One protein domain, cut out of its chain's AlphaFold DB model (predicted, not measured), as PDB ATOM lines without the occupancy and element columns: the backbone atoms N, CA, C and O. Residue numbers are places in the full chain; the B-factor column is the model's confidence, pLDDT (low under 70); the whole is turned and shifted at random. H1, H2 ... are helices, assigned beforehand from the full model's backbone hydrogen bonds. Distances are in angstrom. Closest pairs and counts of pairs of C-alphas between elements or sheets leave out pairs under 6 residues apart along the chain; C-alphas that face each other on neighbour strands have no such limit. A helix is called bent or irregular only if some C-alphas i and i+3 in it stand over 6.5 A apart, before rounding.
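This is residues 2 to 72 of the 337 residues of an uncharacterized protein of Rhizophagus irregularis (UniProt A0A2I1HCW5). Two long helices, H1 and then H2, lie side by side and run the same way, shifted along each other; a long loop, residues 29 to 43, folds back from the end of H1 to the beginning of H2. Residues 2 to 7 of H1 stick out at one end, and residues 66 to 72, of which 66 to 71 belong to H2, at the other. The printed part has 71 residues, with two named helices and no named strand: all helix. It is a loose rod spanning 56 by 20 by 16 A, with a radius of gyration of the C-alphas of 15.0 A.

H1, residues 2 to 28, and H2, residues 44 to 71, touch, with 18 pairs of C-alphas within 8 A. Their closest C-alphas are those of Ile 19 and Leu 51, 5.8 A apart. They run the same way at a shallow tilt of 17 degrees. In both helices every O i to N i+4 pair is within hydrogen-bond range.

H1 begins at C-alpha 2 (-55.114, -21.901, -8.382) and is 38.9 A long from first to last C-alpha. H2 is 40.7 A long and ends at C-alpha 71 (-25.844, -13.212, 38.496).

The C-alphas farthest apart, of Ser 2 and Cys 72, are 56.4 A apart. The link is long, and the printed part has no cut. No printed residue is under 70 in pLDDT.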
ATOM      1  N   SER A   2     -54.719 -21.376  -9.711       70.75
ATOM      2  CA  SER A   2     -55.114 -21.901  -8.382       70.75
ATOM      3  C   SER A   2     -53.970 -22.546  -7.587       70.75
ATOM      4  O   SER A   2     -53.954 -22.431  -6.369       70.75
ATOM      5  N   LYS A   3     -52.994 -23.171  -8.265       77.56
ATOM      6  CA  LYS A   3     -51.827 -23.787  -7.615       77.56
ATOM      7  C   LYS A   3     -50.935 -22.759  -6.906       77.56
ATOM      8  O   LYS A   3     -50.625 -22.943  -5.747       77.56
ATOM      9  N   ASP A   4     -50.645 -21.634  -7.558       83.12
ATOM     10  CA  ASP A   4     -49.820 -20.548  -7.000       83.12
ATOM     11  C   ASP A   4     -50.476 -19.872  -5.777       83.12
ATOM     12  O   ASP A   4     -49.822 -19.551  -4.787       83.12
ATOM     13  N   ILE A   5     -51.807 -19.736  -5.799       86.88
ATOM     14  CA  ILE A   5     -52.585 -19.239  -4.652       86.88
ATOM     15  C   ILE A   5     -52.548 -20.244  -3.493       86.88
ATOM     16  O   ILE A   5     -52.389 -19.844  -2.342       86.88
ATOM     17  N   MET A   6     -52.686 -21.539  -3.792       90.75
ATOM     18  CA  MET A   6     -52.646 -22.607  -2.794       90.75
ATOM     19  C   MET A   6     -51.255 -22.733  -2.163       90.75
ATOM     20  O   MET A   6     -51.156 -22.766  -0.941       90.75
ATOM     21  N   ASP A   7     -50.193 -22.700  -2.969       90.50
ATOM     22  CA  ASP A   7     -48.805 -22.741  -2.502       90.50
ATOM     23  C   ASP A   7     -48.502 -21.535  -1.593       90.50
ATOM     24  O   ASP A   7     -47.936 -21.684  -0.509       90.50
ATOM     25  N   LYS A   8     -48.959 -20.333  -1.971       90.25
ATOM     26  CA  LYS A   8     -48.809 -19.129  -1.140       90.25
ATOM     27  C   LYS A   8     -49.582 -19.215   0.176       90.25
ATOM     28  O   LYS A   8     -49.075 -18.756   1.198       90.25
ATOM     29  N   PHE A   9     -50.790 -19.775   0.157       92.62
ATOM     30  CA  PHE A   9     -51.590 -19.985   1.362       92.62
ATOM     31  C   PHE A   9     -50.913 -20.971   2.320       92.62
ATOM     32  O   PHE A   9     -50.790 -20.660   3.501       92.62
ATOM     33  N   VAL A  10     -50.414 -22.106   1.817       94.38
ATOM     34  CA  VAL A  10     -49.684 -23.099   2.626       94.38
ATOM     35  C   VAL A  10     -48.484 -22.449   3.314       94.38
ATOM     36  O   VAL A  10     -48.381 -22.505   4.535       94.38
ATOM     37  N   VAL A  11     -47.661 -21.704   2.567       94.56
ATOM     38  CA  VAL A  11     -46.510 -20.979   3.137       94.56
ATOM     39  C   VAL A  11     -46.931 -19.998   4.237       94.56
ATOM     40  O   VAL A  11     -46.240 -19.865   5.244       94.56
ATOM     41  N   GLN A  12     -48.050 -19.289   4.069       95.06
ATOM     42  CA  GLN A  12     -48.549 -18.372   5.099       95.06
ATOM     43  C   GLN A  12     -49.002 -19.112   6.360       95.06
ATOM     44  O   GLN A  12     -48.725 -18.640   7.463       95.06
ATOM     45  N   VAL A  13     -49.674 -20.256   6.214       95.31
ATOM     46  CA  VAL A  13     -50.107 -21.086   7.347       95.31
ATOM     47  C   VAL A  13     -48.901 -21.630   8.112       95.31
ATOM     48  O   VAL A  13     -48.877 -21.506   9.336       95.31
ATOM     49  N   ASP A  14     -47.886 -22.140   7.415       96.19
ATOM     50  CA  ASP A  14     -46.667 -22.667   8.040       96.19
ATOM     51  C   ASP A  14     -45.945 -21.581   8.854       96.19
ATOM     52  O   ASP A  14     -45.624 -21.777  10.028       96.19
ATOM     53  N   ILE A  15     -45.771 -20.386   8.274       96.94
ATOM     54  CA  ILE A  15     -45.153 -19.249   8.974       96.94
ATOM     55  C   ILE A  15     -45.995 -18.830  10.185       96.94
ATOM     56  O   ILE A  15     -45.444 -18.528  11.242       96.94
ATOM     57  N   ALA A  16     -47.326 -18.801  10.060       96.19
ATOM     58  CA  ALA A  16     -48.205 -18.453  11.174       96.19
ATOM     59  C   ALA A  16     -48.084 -19.454  12.333       96.19
ATOM     60  O   ALA A  16     -48.020 -19.035  13.489       96.19
ATOM     61  N   GLN A  17     -48.017 -20.755  12.040       96.50
ATOM     62  CA  GLN A  17     -47.810 -21.789  13.057       96.50
ATOM     63  C   GLN A  17     -46.452 -21.637  13.749       96.50
ATOM     64  O   GLN A  17     -46.379 -21.726  14.975       96.50
ATOM     65  N   GLU A  18     -45.395 -21.332  12.997       97.50
ATOM     66  CA  GLU A  18     -44.066 -21.097  13.565       97.50
ATOM     67  C   GLU A  18     -44.033 -19.843  14.457       97.50
ATOM     68  O   GLU A  18     -43.485 -19.877  15.560       97.50
ATOM     69  N   ILE A  19     -44.699 -18.757  14.045       97.06
ATOM     70  CA  ILE A  19     -44.884 -17.552  14.870       97.06
ATOM     71  C   ILE A  19     -45.605 -17.896  16.179       97.06
ATOM     72  O   ILE A  19     -45.142 -17.506  17.250       97.06
ATOM     73  N   ILE A  20     -46.716 -18.640  16.111       95.81
ATOM     74  CA  ILE A  20     -47.482 -19.060  17.295       95.81
ATOM     75  C   ILE A  20     -46.603 -19.896  18.222       95.81
ATOM     76  O   ILE A  20     -46.633 -19.684  19.432       95.81
ATOM     77  N   SER A  21     -45.796 -20.808  17.679       95.81
ATOM     78  CA  SER A  21     -44.879 -21.630  18.467       95.81
ATOM     79  C   SER A  21     -43.851 -20.771  19.212       95.81
ATOM     80  O   SER A  21     -43.755 -20.866  20.435       95.81
ATOM     81  N   ILE A  22     -43.159 -19.858  18.520       96.69
ATOM     82  CA  ILE A  22     -42.134 -18.999  19.139       96.69
ATOM     83  C   ILE A  22     -42.737 -18.061  20.189       96.69
ATOM     84  O   ILE A  22     -42.193 -17.937  21.285       96.69
ATOM     85  N   VAL A  23     -43.875 -17.426  19.891       95.50
ATOM     86  CA  VAL A  23     -44.568 -16.559  20.858       95.50
ATOM     87  C   VAL A  23     -45.009 -17.362  22.080       95.50
ATOM     88  O   VAL A  23     -44.868 -16.889  23.204       95.50
ATOM     89  N   SER A  24     -45.486 -18.592  21.885       93.44
ATOM     90  CA  SER A  24     -45.869 -19.474  22.992       93.44
ATOM     91  C   SER A  24     -44.672 -19.783  23.899       93.44
ATOM     92  O   SER A  24     -44.809 -19.707  25.119       93.44
ATOM     93  N   VAL A  25     -43.488 -20.036  23.325       93.19
ATOM     94  CA  VAL A  25     -42.239 -20.209  24.090       93.19
ATOM     95  C   VAL A  25     -41.865 -18.921  24.833       93.19
ATOM     96  O   VAL A  25     -41.563 -18.976  26.020       93.19
ATOM     97  N   LEU A  26     -41.941 -17.749  24.193       95.44
ATOM     98  CA  LEU A  26     -41.672 -16.455  24.843       95.44
ATOM     99  C   LEU A  26     -42.591 -16.202  26.051       95.44
ATOM    100  O   LEU A  26     -42.128 -15.748  27.099       95.44
ATOM    101  N   ILE A  27     -43.882 -16.525  25.925       93.06
ATOM    102  CA  ILE A  27     -44.863 -16.428  27.017       93.06
ATOM    103  C   ILE A  27     -44.501 -17.398  28.145       93.06
ATOM    104  O   ILE A  27     -44.462 -16.989  29.305       93.06
ATOM    105  N   GLN A  28     -44.219 -18.663  27.817       90.88
ATOM    106  CA  GLN A  28     -43.844 -19.687  28.798       90.88
ATOM    107  C   GLN A  28     -42.567 -19.310  29.550       90.88
ATOM    108  O   GLN A  28     -42.518 -19.433  30.768       90.88
ATOM    109  N   MET A  29     -41.583 -18.738  28.853       93.06
ATOM    110  CA  MET A  29     -40.351 -18.213  29.443       93.06
ATOM    111  C   MET A  29     -40.541 -16.888  30.206       93.06
ATOM    112  O   MET A  29     -39.559 -16.270  30.617       93.06
ATOM    113  N   GLY A  30     -41.780 -16.418  30.379       94.00
ATOM    114  CA  GLY A  30     -42.113 -15.253  31.196       94.00
ATOM    115  C   GLY A  30     -41.661 -13.925  30.613       94.00
ATOM    116  O   GLY A  30     -41.396 -12.990  31.370       94.00
ATOM    117  N   HIS A  31     -41.562 -13.812  29.290       95.19
ATOM    118  CA  HIS A  31     -41.168 -12.557  28.669       95.19
ATOM    119  C   HIS A  31     -42.182 -11.446  28.985       95.19
ATOM    120  O   HIS A  31     -43.351 -11.506  28.591       95.19
ATOM    121  N   PHE A  32     -41.724 -10.380  29.651       91.94
ATOM    122  CA  PHE A  32     -42.582  -9.295  30.144       91.94
ATOM    123  C   PHE A  32     -43.439  -8.647  29.046       91.94
ATOM    124  O   PHE A  32     -44.608  -8.335  29.275       91.94
ATOM    125  N   GLY A  33     -42.873  -8.482  27.845       90.69
ATOM    126  CA  GLY A  33     -43.561  -7.912  26.680       90.69
ATOM    127  C   GLY A  33     -44.700  -8.760  26.096       90.69
ATOM    128  O   GLY A  33     -45.603  -8.195  25.487       90.69
ATOM    129  N   TYR A  34     -44.720 -10.081  26.320       92.12
ATOM    130  CA  TYR A  34     -45.717 -10.978  25.709       92.12
ATOM    131  C   TYR A  34     -46.871 -11.347  26.653       92.12
ATOM    132  O   TYR A  34     -47.758 -12.109  26.281       92.12
ATOM    133  N   ARG A  35     -46.923 -10.765  27.861       87.31
ATOM    134  CA  ARG A  35     -47.989 -11.033  28.849       87.31
ATOM    135  C   ARG A  35     -49.385 -10.628  28.366       87.31
ATOM    136  O   ARG A  35     -50.373 -11.252  28.740       87.31
ATOM    137  N   LYS A  36     -49.470  -9.550  27.583       85.06
ATOM    138  CA  LYS A  36     -50.693  -9.050  26.938       85.06
ATOM    139  C   LYS A  36     -50.327  -8.627  25.520       85.06
ATOM    140  O   LYS A  36     -49.961  -7.477  25.297       85.06
ATOM    141  N   PHE A  37     -50.360  -9.584  24.600       85.56
ATOM    142  CA  PHE A  37     -49.873  -9.415  23.236       85.56
ATOM    143  C   PHE A  37     -50.980  -9.686  22.213       85.56
ATOM    144  O   PHE A  37     -51.666 -10.703  22.278       85.56
ATOM    145  N   GLU A  38     -51.123  -8.773  21.253       90.94
ATOM    146  CA  GLU A  38     -51.948  -8.927  20.054       90.94
ATOM    147  C   GLU A  38     -51.168  -8.333  18.876       90.94
ATOM    148  O   GLU A  38     -50.611  -7.240  18.988       90.94
ATOM    149  N   ASN A  39     -51.125  -9.036  17.744       90.44
ATOM    150  CA  ASN A  39     -50.481  -8.535  16.534       90.44
ATOM    151  C   ASN A  39     -51.266  -8.949  15.284       90.44
ATOM    152  O   ASN A  39     -51.812 -10.050  15.212       90.44
ATOM    153  N   LYS A  40     -51.318  -8.053  14.296       93.94
ATOM    154  CA  LYS A  40     -52.001  -8.252  13.014       93.94
ATOM    155  C   LYS A  40     -50.972  -8.177  11.901       93.94
ATOM    156  O   LYS A  40     -50.376  -7.131  11.670       93.94
ATOM    157  N   LEU A  41     -50.795  -9.290  11.197       93.31
ATOM    158  CA  LEU A  41     -49.852  -9.408  10.090       93.31
ATOM    159  C   LEU A  41     -50.619  -9.572   8.782       93.31
ATOM    160  O   LEU A  41     -51.580 -10.337   8.705       93.31
ATOM    161  N   GLN A  42     -50.182  -8.861   7.746       92.12
ATOM    162  CA  GLN A  42     -50.752  -8.957   6.408       92.12
ATOM    163  C   GLN A  42     -49.631  -9.050   5.376       92.12
ATOM    164  O   GLN A  42     -48.724  -8.221   5.366       92.12
ATOM    165  N   GLY A  43     -49.736 -10.031   4.478       91.81
ATOM    166  CA  GLY A  43     -48.753 -10.274   3.422       91.81
ATOM    167  C   GLY A  43     -47.623 -11.207   3.861       91.81
ATOM    168  O   GLY A  43     -47.146 -11.148   4.990       91.81
ATOM    169  N   THR A  44     -47.196 -12.082   2.947       93.19
ATOM    170  CA  THR A  44     -46.212 -13.138   3.235       93.19
ATOM    171  C   THR A  44     -44.854 -12.580   3.662       93.19
ATOM    172  O   THR A  44     -44.240 -13.134   4.565       93.19
ATOM    173  N   ASP A  45     -44.395 -11.489   3.048       94.44
ATOM    174  CA  ASP A  45     -43.075 -10.918   3.348       94.44
ATOM    175  C   ASP A  45     -43.033 -10.333   4.765       94.44
ATOM    176  O   ASP A  45     -42.161 -10.694   5.546       94.44
ATOM    177  N   ASN A  46     -44.068  -9.585   5.165       95.12
ATOM    178  CA  ASN A  46     -44.207  -9.082   6.535       95.12
ATOM    179  C   ASN A  46     -44.252 -10.215   7.575       95.12
ATOM    180  O   ASN A  46     -43.708 -10.074   8.667       95.12
ATOM    181  N   MET A  47     -44.892 -11.348   7.253       96.62
ATOM    182  CA  MET A  47     -44.904 -12.515   8.143       96.62
ATOM    183  C   MET A  47     -43.506 -13.126   8.292       96.62
ATOM    184  O   MET A  47     -43.127 -13.501   9.399       96.62
ATOM    185  N   LYS A  48     -42.721 -13.202   7.208       96.56
ATOM    186  CA  LYS A  48     -41.333 -13.692   7.250       96.56
ATOM    187  C   LYS A  48     -40.425 -12.762   8.047       96.56
ATOM    188  O   LYS A  48     -39.646 -13.243   8.869       96.56
ATOM    189  N   ASP A  49     -40.546 -11.456   7.832       97.12
ATOM    190  CA  ASP A  49     -39.765 -10.455   8.558       97.12
ATOM    191  C   ASP A  49     -40.088 -10.490  10.053       97.12
ATOM    192  O   ASP A  49     -39.183 -10.502  10.889       97.12
ATOM    193  N   TYR A  50     -41.372 -10.609  10.400       97.19
ATOM    194  CA  TYR A  50     -41.792 -10.733  11.791       97.19
ATOM    195  C   TYR A  50     -41.333 -12.046  12.436       97.19
ATOM    196  O   TYR A  50     -40.867 -12.044  13.573       97.19
ATOM    197  N   LEU A  51     -41.395 -13.165  11.708       97.38
ATOM    198  CA  LEU A  51     -40.853 -14.439  12.176       97.38
ATOM    199  C   LEU A  51     -39.344 -14.338  12.456       97.38
ATOM    200  O   LEU A  51     -38.868 -14.862  13.463       97.38
ATOM    201  N   LYS A  52     -38.586 -13.659  11.588       97.94
ATOM    202  CA  LYS A  52     -37.151 -13.429  11.798       97.94
ATOM    203  C   LYS A  52     -36.900 -12.601  13.059       97.94
ATOM    204  O   LYS A  52     -36.079 -13.004  13.878       97.94
ATOM    205  N   PHE A  53     -37.641 -11.508  13.229       97.44
ATOM    206  CA  PHE A  53     -37.596 -10.687  14.439       97.44
ATOM    207  C   PHE A  53     -37.864 -11.524  15.700       97.44
ATOM    208  O   PHE A  53     -37.075 -11.491  16.635       97.44
ATOM    209  N   LEU A  54     -38.912 -12.355  15.703       97.62
ATOM    210  CA  LEU A  54     -39.246 -13.209  16.847       97.62
ATOM    211  C   LEU A  54     -38.160 -14.240  17.180       97.62
ATOM    212  O   LEU A  54     -37.934 -14.531  18.352       97.62
ATOM    213  N   LYS A  55     -37.475 -14.796  16.173       97.88
ATOM    214  CA  LYS A  55     -36.338 -15.708  16.394       97.88
ATOM    215  C   LYS A  55     -35.169 -14.999  17.074       97.88
ATOM    216  O   LYS A  55     -34.532 -15.578  17.954       97.88
ATOM    217  N   GLU A  56     -34.882 -13.769  16.659       97.94
ATOM    218  CA  GLU A  56     -33.853 -12.932  17.281       97.94
ATOM    219  C   GLU A  56     -34.252 -12.563  18.717       97.94
ATOM    220  O   GLU A  56     -33.447 -12.750  19.631       97.94
ATOM    221  N   GLU A  57     -35.510 -12.179  18.934       96.75
ATOM    222  CA  GLU A  57     -36.038 -11.828  20.254       96.75
ATOM    223  C   GLU A  57     -36.041 -13.016  21.228       96.75
ATOM    224  O   GLU A  57     -35.618 -12.878  22.374       96.75
ATOM    225  N   LEU A  58     -36.437 -14.216  20.785       96.81
ATOM    226  CA  LEU A  58     -36.366 -15.426  21.611       96.81
ATOM    227  C   LEU A  58     -34.928 -15.732  22.041       96.81
ATOM    228  O   LEU A  58     -34.680 -16.052  23.206       96.81
ATOM    229  N   LYS A  59     -33.972 -15.612  21.117       97.19
ATOM    230  CA  LYS A  59     -32.554 -15.831  21.414       97.19
ATOM    231  C   LYS A  59     -32.015 -14.783  22.391       97.19
ATOM    232  O   LYS A  59     -31.255 -15.123  23.300       97.19
ATOM    233  N   GLU A  60     -32.395 -13.521  22.216       97.19
ATOM    234  CA  GLU A  60     -32.027 -12.446  23.135       97.19
ATOM    235  C   GLU A  60     -32.626 -12.679  24.526       97.19
ATOM    236  O   GLU A  60     -31.903 -12.607  25.521       97.19
ATOM    237  N   TRP A  61     -33.906 -13.048  24.604       97.12
ATOM    238  CA  TRP A  61     -34.584 -13.349  25.863       97.12
ATOM    239  C   TRP A  61     -33.920 -14.494  26.623       97.12
ATOM    240  O   TRP A  61     -33.626 -14.351  27.810       97.12
ATOM    241  N   GLN A  62     -33.610 -15.598  25.937       95.00
ATOM    242  CA  GLN A  62     -32.848 -16.711  26.512       95.00
ATOM    243  C   GLN A  62     -31.516 -16.221  27.090       95.00
ATOM    244  O   GLN A  62     -31.203 -16.497  28.246       95.00
ATOM    245  N   SER A  63     -30.769 -15.405  26.339       96.06
ATOM    246  CA  SER A  63     -29.507 -14.831  26.820       96.06
ATOM    247  C   SER A  63     -29.689 -13.924  28.044       96.06
ATOM    248  O   SER A  63     -28.865 -13.947  28.963       96.06
ATOM    249  N   ILE A  64     -30.758 -13.127  28.087       97.06
ATOM    250  CA  ILE A  64     -31.087 -12.261  29.224       97.06
ATOM    251  C   ILE A  64     -31.386 -13.098  30.472       97.06
ATOM    252  O   ILE A  64     -30.798 -12.835  31.524       97.06
ATOM    253  N   VAL A  65     -32.249 -14.110  30.357       95.69
ATOM    254  CA  VAL A  65     -32.605 -15.011  31.465       95.69
ATOM    255  C   VAL A  65     -31.367 -15.748  31.973       95.69
ATOM    256  O   VAL A  65     -31.114 -15.763  33.178       95.69
ATOM    257  N   ASP A  66     -30.545 -16.275  31.067       92.94
ATOM    258  CA  ASP A  66     -29.301 -16.972  31.395       92.94
ATOM    259  C   ASP A  66     -28.347 -16.085  32.197       92.94
ATOM    260  O   ASP A  66     -27.862 -16.472  33.264       92.94
ATOM    261  N   ARG A  67     -28.121 -14.857  31.724       95.31
ATOM    262  CA  ARG A  67     -27.267 -13.879  32.408       95.31
ATOM    263  C   ARG A  67     -27.838 -13.465  33.760       95.31
ATOM    264  O   ARG A  67     -27.067 -13.255  34.695       95.31
ATOM    265  N   ALA A  68     -29.158 -13.327  33.874       96.38
ATOM    266  CA  ALA A  68     -29.807 -12.994  35.137       96.38
ATOM    267  C   ALA A  68     -29.625 -14.119  36.164       96.38
ATOM    268  O   ALA A  68     -29.204 -13.852  37.284       96.38
ATOM    269  N   GLN A  69     -29.860 -15.377  35.782       94.50
ATOM    270  CA  GLN A  69     -29.708 -16.528  36.678       94.50
ATOM    271  C   GLN A  69     -28.254 -16.784  37.092       94.50
ATOM    272  O   GLN A  69     -28.008 -17.182  38.227       94.50
ATOM    273  N   GLN A  70     -27.287 -16.515  36.208       90.81
ATOM    274  CA  GLN A  70     -25.860 -16.555  36.555       90.81
ATOM    275  C   GLN A  70     -25.482 -15.497  37.602       90.81
ATOM    276  O   GLN A  70     -24.633 -15.750  38.452       90.81
ATOM    277  N   ARG A  71     -26.093 -14.307  37.541       94.25
ATOM    278  CA  ARG A  71     -25.844 -13.212  38.496       94.25
ATOM    279  C   ARG A  71     -26.599 -13.391  39.806       94.25
ATOM    280  O   ARG A  71     -26.084 -13.037  40.858       94.25
ATOM    281  N   CYS A  72     -27.816 -13.914  39.730       96.50
ATOM    282  CA  CYS A  72     -28.754 -13.981  40.837       96.50
ATOM    283  C   CYS A  72     -29.210 -15.427  41.039       96.50
ATOM    284  O   CYS A  72     -30.241 -15.855  40.515       96.50
TER     285      CYS A  72